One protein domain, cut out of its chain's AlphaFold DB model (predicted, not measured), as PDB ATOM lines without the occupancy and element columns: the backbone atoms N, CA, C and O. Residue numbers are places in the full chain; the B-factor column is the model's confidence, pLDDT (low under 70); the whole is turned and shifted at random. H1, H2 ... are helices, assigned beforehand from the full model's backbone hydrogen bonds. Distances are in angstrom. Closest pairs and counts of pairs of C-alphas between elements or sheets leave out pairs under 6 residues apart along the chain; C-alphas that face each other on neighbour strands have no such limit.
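AT A GLANCE: This is residues 8 to 68 of the 184 residues of an uncharacterized protein of Butyrivibrio sp. M55 (UniProt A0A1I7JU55). One long helix, H1, has two shorter helices on one side of it: H3 packs crosswise on H1 around Ala 24, and H2 meets H3 at an angle near the start of each. The link after H1 reaches beyond its end, where residues 36 to 41 stick out, and residues 8 to 19, with no named element, lead up to its beginning. The printed part has 61 residues with three named helices, in the order H1, H2, H3, and no named strand; the class is all helix. It is compact, with a radius of gyration of the C-alphas of 11.5 A, and spans 34 by 25 by 22 A.

HOW THE PARTS SIT: H1, residues 20 to 35, touches H3, residues 57 to 66; their closest C-alphas, of Ala 24 and Leu 63, are 4.7 A apart. Their lines are about perpendicular at 71 degrees, only just past a steep tilt. With residues 27 to 31 alone, H1 only just touches H2, residues 46 to 51, with 3 pairs of C-alphas within 8 A. The closest are those of Phe 31 and Ile 49, 7.9 A apart, and the two helices run opposite ways at a steep tilt of 66 degrees. H2 and H3 touch, about perpendicular at 73 degrees; their closest C-alphas, of Gly 47 and Gly 57, are 3.9 A apart. The helix packing is mostly crossed, with 0 of the 3 touching pairs at a shallow tilt. In H1, H2 and H3 every O i to N i+4 pair is within hydrogen-bond range.

IN THESE COORDINATES: H1 runs 22.8 A, from C-alpha 20 at (201.545, 235.926, 327.591) to C-alpha 35 at (207.660, 250.753, 311.406). H2 measures 8.8 A from first to last C-alpha. H3 measures 14.5 A and ends with C-alpha 66 at (196.944, 242.547, 325.374).

THE WHOLE: The two C-alphas farthest apart are those of Glu 17 and Gly 39, 34.3 A. The link from H1 to H2 is short, with 10 residues, and that from H2 to H3 is tight, with 5. The printed part has no cut. Its mean pLDDT is 81.8; residues 8 to 12 and 36 to 44 are under 70.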
ATOM      1  N   SER A   8     215.757 243.492 325.877       57.16
ATOM      2  CA  SER A   8     216.932 242.691 325.518       57.16
ATOM      3  C   SER A   8     216.999 241.331 326.230       57.16
ATOM      4  O   SER A   8     217.421 240.358 325.615       57.16
ATOM      5  N   ASP A   9     216.549 241.235 327.488       56.38
ATOM      6  CA  ASP A   9     216.540 239.974 328.252       56.38
ATOM      7  C   ASP A   9     215.444 239.016 327.764       56.38
ATOM      8  O   ASP A   9     215.591 237.795 327.838       56.38
ATOM      9  N   LEU A  10     214.347 239.559 327.227       59.78
ATOM     10  CA  LEU A  10     213.235 238.768 326.693       59.78
ATOM     11  C   LEU A  10     213.572 238.093 325.355       59.78
ATOM     12  O   LEU A  10     212.989 237.058 325.047       59.78
ATOM     13  N   MET A  11     214.529 238.626 324.584       59.03
ATOM     14  CA  MET A  11     214.937 238.046 323.295       59.03
ATOM     15  C   MET A  11     215.866 236.824 323.416       59.03
ATOM     16  O   MET A  11     216.096 236.142 322.422       59.03
ATOM     17  N   VAL A  12     216.406 236.532 324.606       67.00
ATOM     18  CA  VAL A  12     217.324 235.392 324.823       67.00
ATOM     19  C   VAL A  12     216.564 234.090 325.117       67.00
ATOM     20  O   VAL A  12     217.080 232.998 324.883       67.00
ATOM     21  N   ARG A  13     215.324 234.187 325.609       79.94
ATOM     22  CA  ARG A  13     214.450 233.036 325.878       79.94
ATOM     23  C   ARG A  13     213.632 232.673 324.633       79.94
ATOM     24  O   ARG A  13     213.220 233.571 323.898       79.94
ATOM     25  N   PRO A  14     213.338 231.383 324.399       86.19
ATOM     26  CA  PRO A  14     212.461 230.998 323.303       86.19
ATOM     27  C   PRO A  14     211.059 231.576 323.533       86.19
ATOM     28  O   PRO A  14     210.516 231.511 324.636       86.19
ATOM     29  N   PHE A  15     210.453 232.118 322.475       87.62
ATOM     30  CA  PHE A  15     209.157 232.807 322.538       87.62
ATOM     31  C   PHE A  15     208.048 231.961 323.190       87.62
ATOM     32  O   PHE A  15     207.197 232.486 323.902       87.62
ATOM     33  N   SER A  16     208.085 230.640 323.001       87.00
ATOM     34  CA  SER A  16     207.139 229.688 323.595       87.00
ATOM     35  C   SER A  16     207.239 229.551 325.116       87.00
ATOM     36  O   SER A  16     206.294 229.077 325.738       87.00
ATOM     37  N   GLU A  17     208.370 229.925 325.716       89.44
ATOM     38  CA  GLU A  17     208.571 229.896 327.169       89.44
ATOM     39  C   GLU A  17     208.226 231.227 327.839       89.44
ATOM     40  O   GLU A  17     208.190 231.291 329.067       89.44
ATOM     41  N   LEU A  18     208.007 232.291 327.063       92.12
ATOM     42  CA  LEU A  18     207.628 233.604 327.575       92.12
ATOM     43  C   LEU A  18     206.188 233.591 328.103       92.12
ATOM     44  O   LEU A  18     205.321 232.900 327.559       92.12
ATOM     45  N   SER A  19     205.918 234.394 329.135       93.69
ATOM     46  CA  SER A  19     204.552 234.656 329.593       93.69
ATOM     47  C   SER A  19     203.729 235.328 328.491       93.69
ATOM     48  O   SER A  19     204.262 235.850 327.511       93.69
ATOM     49  N   ILE A  20     202.402 235.338 328.627       94.06
ATOM     50  CA  ILE A  20     201.545 235.926 327.591       94.06
ATOM     51  C   ILE A  20     201.798 237.436 327.487       94.06
ATOM     52  O   ILE A  20     201.814 237.977 326.378       94.06
ATOM     53  N   SER A  21     202.015 238.115 328.618       93.50
ATOM     54  CA  SER A  21     202.360 239.539 328.609       93.50
ATOM     55  C   SER A  21     203.759 239.800 328.023       93.50
ATOM     56  O   SER A  21     203.919 240.744 327.248       93.50
ATOM     57  N   GLU A  22     204.740 238.924 328.280       93.81
ATOM     58  CA  GLU A  22     206.080 238.988 327.680       93.81
ATOM     59  C   GLU A  22     206.021 238.791 326.153       93.81
ATOM     60  O   GLU A  22     206.589 239.583 325.401       93.81
ATOM     61  N   GLN A  23     205.272 237.791 325.674       93.94
ATOM     62  CA  GLN A  23     205.042 237.558 324.241       93.94
ATOM     63  C   GLN A  23     204.404 238.776 323.562       93.94
ATOM     64  O   GLN A  23     204.806 239.172 322.465       93.94
ATOM     65  N   ALA A  24     203.410 239.390 324.214       93.69
ATOM     66  CA  ALA A  24     202.760 240.602 323.726       93.69
ATOM     67  C   ALA A  24     203.746 241.776 323.607       93.69
ATOM     68  O   ALA A  24     203.713 242.491 322.598       93.69
ATOM     69  N   ALA A  25     204.631 241.949 324.592       93.50
ATOM     70  CA  ALA A  25     205.640 243.004 324.606       93.50
ATOM     71  C   ALA A  25     206.706 242.805 323.515       93.50
ATOM     72  O   ALA A  25     207.019 243.753 322.795       93.50
ATOM     73  N   VAL A  26     207.206 241.576 323.336       91.88
ATOM     74  CA  VAL A  26     208.163 241.233 322.265       91.88
ATOM     75  C   VAL A  26     207.571 241.529 320.891       91.88
ATOM     76  O   VAL A  26     208.217 242.168 320.061       91.88
ATOM     77  N   LEU A  27     206.317 241.124 320.658       91.25
ATOM     78  CA  LEU A  27     205.641 241.436 319.402       91.25
ATOM     79  C   LEU A  27     205.521 242.946 319.205       91.25
ATOM     80  O   LEU A  27     205.859 243.427 318.131       91.25
ATOM     81  N   LYS A  28     205.097 243.704 320.222       90.62
ATOM     82  CA  LYS A  28     204.983 245.167 320.118       90.62
ATOM     83  C   LYS A  28     206.313 245.821 319.741       90.62
ATOM     84  O   LYS A  28     206.347 246.563 318.766       90.62
ATOM     85  N   ALA A  29     207.397 245.472 320.434       89.25
ATOM     86  CA  ALA A  29     208.731 245.989 320.133       89.25
ATOM     87  C   ALA A  29     209.146 245.699 318.682       89.25
ATOM     88  O   ALA A  29     209.661 246.579 317.998       89.25
ATOM     89  N   ARG A  30     208.849 244.492 318.179       86.25
ATOM     90  CA  ARG A  30     209.163 244.122 316.796       86.25
ATOM     91  C   ARG A  30     208.338 244.893 315.763       86.25
ATOM     92  O   ARG A  30     208.855 245.216 314.699       86.25
ATOM     93  N   PHE A  31     207.071 245.198 316.050       84.12
ATOM     94  CA  PHE A  31     206.274 246.076 315.185       84.12
ATOM     95  C   PHE A  31     206.829 247.496 315.160       84.12
ATOM     96  O   PHE A  31     206.967 248.062 314.078       84.12
ATOM     97  N   ASP A  32     207.156 248.051 316.327       83.88
ATOM     98  CA  ASP A  32     207.667 249.415 316.440       83.88
ATOM     99  C   ASP A  32     208.997 249.562 315.672       83.88
ATOM    100  O   ASP A  32     209.146 250.491 314.875       83.88
ATOM    101  N   GLU A  33     209.909 248.591 315.807       81.75
ATOM    102  CA  GLU A  33     211.173 248.529 315.058       81.75
ATOM    103  C   GLU A  33     210.949 248.530 313.539       81.75
ATOM    104  O   GLU A  33     211.505 249.369 312.832       81.75
ATOM    105  N   GLU A  34     210.081 247.652 313.028       73.75
ATOM    106  CA  GLU A  34     209.815 247.537 311.587       73.75
ATOM    107  C   GLU A  34     209.107 248.786 311.023       73.75
ATOM    108  O   GLU A  34     209.326 249.157 309.869       73.75
ATOM    109  N   THR A  35     208.289 249.482 311.823       70.06
ATOM    110  CA  THR A  35     207.660 250.753 311.406       70.06
ATOM    111  C   THR A  35     208.613 251.947 311.419       70.06
ATOM    112  O   THR A  35     208.331 252.954 310.769       70.06
ATOM    113  N   SER A  36     209.744 251.843 312.121       68.62
ATOM    114  CA  SER A  36     210.714 252.929 312.264       68.62
ATOM    115  C   SER A  36     211.758 252.991 311.137       68.62
ATOM    116  O   SER A  36     212.500 253.973 311.083       68.62
ATOM    117  N   ILE A  37     211.856 251.991 310.246       63.75
ATOM    118  CA  ILE A  37     212.895 251.916 309.196       63.75
ATOM    119  C   ILE A  37     212.491 252.765 307.968       63.75
ATOM    120  O   ILE A  37     211.581 252.378 307.224       63.75
ATOM    121  N   PRO A  38     213.158 253.905 307.681       51.34
ATOM    122  CA  PRO A  38     212.811 254.759 306.547       51.34
ATOM    123  C   PRO A  38     213.265 254.128 305.220       51.34
ATOM    124  O   PRO A  38     214.424 253.756 305.064       51.34
ATOM    125  N   GLY A  39     212.369 254.042 304.231       57.69
ATOM    126  CA  GLY A  39     212.711 253.663 302.848       57.69
ATOM    127  C   GLY A  39     212.514 252.189 302.477       57.69
ATOM    128  O   GLY A  39     212.473 251.868 301.292       57.69
ATOM    129  N   THR A  40     212.278 251.295 303.437       50.31
ATOM    130  CA  THR A  40     211.788 249.937 303.163       50.31
ATOM    131  C   THR A  40     210.288 249.877 303.410       50.31
ATOM    132  O   THR A  40     209.840 249.438 304.462       50.31
ATOM    133  N   GLN A  41     209.476 250.253 302.421       48.19
ATOM    134  CA  GLN A  41     208.038 249.945 302.430       48.19
ATOM    135  C   GLN A  41     207.767 248.448 302.186       48.19
ATOM    136  O   GLN A  41     206.898 248.072 301.405       48.19
ATOM    137  N   LYS A  42     208.493 247.550 302.856       50.41
ATOM    138  CA  LYS A  42     207.942 246.224 303.119       50.41
ATOM    139  C   LYS A  42     207.083 246.394 304.355       50.41
ATOM    140  O   LYS A  42     207.561 246.226 305.466       50.41
ATOM    141  N   ILE A  43     205.822 246.769 304.145       55.47
ATOM    142  CA  ILE A  43     204.781 246.699 305.172       55.47
ATOM    143  C   ILE A  43     204.668 245.218 305.544       55.47
ATOM    144  O   ILE A  43     203.882 244.471 304.957       55.47
ATOM    145  N   LYS A  44     205.523 244.751 306.456       63.28
ATOM    146  CA  LYS A  44     205.406 243.419 307.024       63.28
ATOM    147  C   LYS A  44     204.072 243.390 307.751       63.28
ATOM    148  O   LYS A  44     203.847 244.079 308.743       63.28
ATOM    149  N   THR A  45     203.127 242.657 307.178       72.69
ATOM    150  CA  THR A  45     201.794 242.514 307.752       72.69
ATOM    151  C   THR A  45     201.891 241.736 309.059       72.69
ATOM    152  O   THR A  45     202.856 241.005 309.303       72.69
ATOM    153  N   LYS A  46     200.837 241.808 309.881       79.31
ATOM    154  CA  LYS A  46     200.750 240.999 311.105       79.31
ATOM    155  C   LYS A  46     200.941 239.500 310.866       79.31
ATOM    156  O   LYS A  46     201.361 238.805 311.781       79.31
ATOM    157  N   GLY A  47     200.638 239.019 309.657       79.69
ATOM    158  CA  GLY A  47     200.920 237.646 309.242       79.69
ATOM    159  C   GLY A  47     202.418 237.362 309.173       79.69
ATOM    160  O   GLY A  47     202.881 236.467 309.862       79.69
ATOM    161  N   SER A  48     203.176 238.182 308.438       83.50
ATOM    162  CA  SER A  48     204.621 237.961 308.254       83.50
ATOM    163  C   SER A  48     205.429 238.004 309.556       83.50
ATOM    164  O   SER A  48     206.311 237.180 309.744       83.50
ATOM    165  N   ILE A  49     205.096 238.909 310.487       84.12
ATOM    166  CA  ILE A  49     205.742 238.938 311.812       84.12
ATOM    167  C   ILE A  49     205.326 237.712 312.633       84.12
ATOM    168  O   ILE A  49     206.133 237.163 313.371       84.12
ATOM    169  N   GLY A  50     204.076 237.264 312.505       86.31
ATOM    170  CA  GLY A  50     203.581 236.083 313.210       86.31
ATOM    171  C   GLY A  50     204.259 234.789 312.779       86.31
ATOM    172  O   GLY A  50     204.544 233.956 313.634       86.31
ATOM    173  N   GLU A  51     204.557 234.636 311.489       89.00
ATOM    174  CA  GLU A  51     205.223 233.450 310.938       89.00
ATOM    175  C   GLU A  51     206.580 233.174 311.599       89.00
ATOM    176  O   GLU A  51     206.878 232.015 311.879       89.00
ATOM    177  N   GLU A  52     207.343 234.217 311.956       88.50
ATOM    178  CA  GLU A  52     208.620 234.095 312.687       88.50
ATOM    179  C   GLU A  52     208.465 233.387 314.048       88.50
ATOM    180  O   GLU A  52     209.407 232.777 314.549       88.50
ATOM    181  N   TYR A  53     207.259 233.424 314.621       88.50
ATOM    182  CA  TYR A  53     206.912 232.824 315.911       88.50
ATOM    183  C   TYR A  53     205.896 231.675 315.787       88.50
ATOM    184  O   TYR A  53     205.349 231.226 316.795       88.50
ATOM    185  N   GLY A  54     205.589 231.209 314.569       89.69
ATOM    186  CA  GLY A  54     204.574 230.172 314.335       89.69
ATOM    187  C   GLY A  54     203.132 230.617 314.632       89.69
ATOM    188  O   GLY A  54     202.270 229.794 314.941       89.69
ATOM    189  N   LEU A  55     202.853 231.919 314.564       91.50
ATOM    190  CA  LEU A  55     201.558 232.521 314.872       91.50
ATOM    191  C   LEU A  55     200.824 232.995 313.618       91.50
ATOM    192  O   LEU A  55     201.388 233.612 312.720       91.50
ATOM    193  N   SER A  56     199.502 232.821 313.609       91.88
ATOM    194  CA  SER A  56     198.655 233.484 312.616       91.88
ATOM    195  C   SER A  56     198.557 234.989 312.883       91.88
ATOM    196  O   SER A  56     198.581 235.432 314.035       91.88
ATOM    197  N   GLY A  57     198.318 235.787 311.837       89.06
ATOM    198  CA  GLY A  57     198.129 237.236 311.985       89.06
ATOM    199  C   GLY A  57     196.998 237.622 312.954       89.06
ATOM    200  O   GLY A  57     197.089 238.632 313.651       89.06
ATOM    201  N   SER A  58     195.952 236.793 313.077       91.12
ATOM    202  CA  SER A  58     194.895 236.982 314.084       91.12
ATOM    203  C   SER A  58     195.389 236.763 315.517       91.12
ATOM    204  O   SER A  58     194.922 237.438 316.432       91.12
ATOM    205  N   SER A  59     196.311 235.822 315.728       92.94
ATOM    206  CA  SER A  59     196.917 235.558 317.041       92.94
ATOM    207  C   SER A  59     197.843 236.700 317.444       92.94
ATOM    208  O   SER A  59     197.707 237.224 318.547       92.94
ATOM    209  N   VAL A  60     198.662 237.182 316.505       93.25
ATOM    210  CA  VAL A  60     199.478 238.392 316.680       93.25
ATOM    211  C   VAL A  60     198.608 239.593 317.039       93.25
ATOM    212  O   VAL A  60     198.891 240.294 318.002       93.25
ATOM    213  N   GLY A  61     197.497 239.806 316.327       93.19
ATOM    214  CA  GLY A  61     196.568 240.895 316.632       93.19
ATOM    215  C   GLY A  61     195.996 240.837 318.054       93.19
ATOM    216  O   GLY A  61     195.862 241.878 318.694       93.19
ATOM    217  N   ARG A  62     195.690 239.637 318.566       95.88
ATOM    218  CA  ARG A  62     195.221 239.449 319.949       95.88
ATOM    219  C   ARG A  62     196.323 239.723 320.968       95.88
ATOM    220  O   ARG A  62     196.051 240.409 321.943       95.88
ATOM    221  N   LEU A  63     197.537 239.222 320.736       95.31
ATOM    222  CA  LEU A  63     198.683 239.464 321.617       95.31
ATOM    223  C   LEU A  63     199.042 240.949 321.665       95.31
ATOM    224  O   LEU A  63     199.153 241.506 322.748       95.31
ATOM    225  N   LEU A  64     199.103 241.621 320.514       94.81
ATOM    226  CA  LEU A  64     199.312 243.068 320.464       94.81
ATOM    227  C   LEU A  64     198.281 243.813 321.307       94.81
ATOM    228  O   LEU A  64     198.655 244.688 322.078       94.81
ATOM    229  N   LYS A  65     197.004 243.423 321.208       96.25
ATOM    230  CA  LYS A  65     195.930 244.056 321.971       96.25
ATOM    231  C   LYS A  65     196.088 243.875 323.484       96.25
ATOM    232  O   LYS A  65     195.694 244.760 324.230       96.25
ATOM    233  N   LEU A  66     196.687 242.777 323.947       97.62
ATOM    234  CA  LEU A  66     196.944 242.547 325.374       97.62
ATOM    235  C   LEU A  66     197.970 243.519 325.976       97.62
ATOM    236  O   LEU A  66     198.008 243.655 327.197       97.62
ATOM    237  N   ASN A  67     198.755 244.236 325.161       96.81
ATOM    238  CA  ASN A  67     199.622 245.303 325.673       96.81
ATOM    239  C   ASN A  67     198.839 246.448 326.322       96.81
ATOM    240  O   ASN A  67     199.383 247.106 327.208       96.81
ATOM    241  N   ASP A  68     197.578 246.638 325.924       97.38
ATOM    242  CA  ASP A  68     196.690 247.681 326.444       97.38
ATOM    243  C   ASP A  68     196.095 247.315 327.814       97.38
ATOM    244  O   ASP A  68     195.345 248.103 328.388       97.38
TER     245      ASP A  68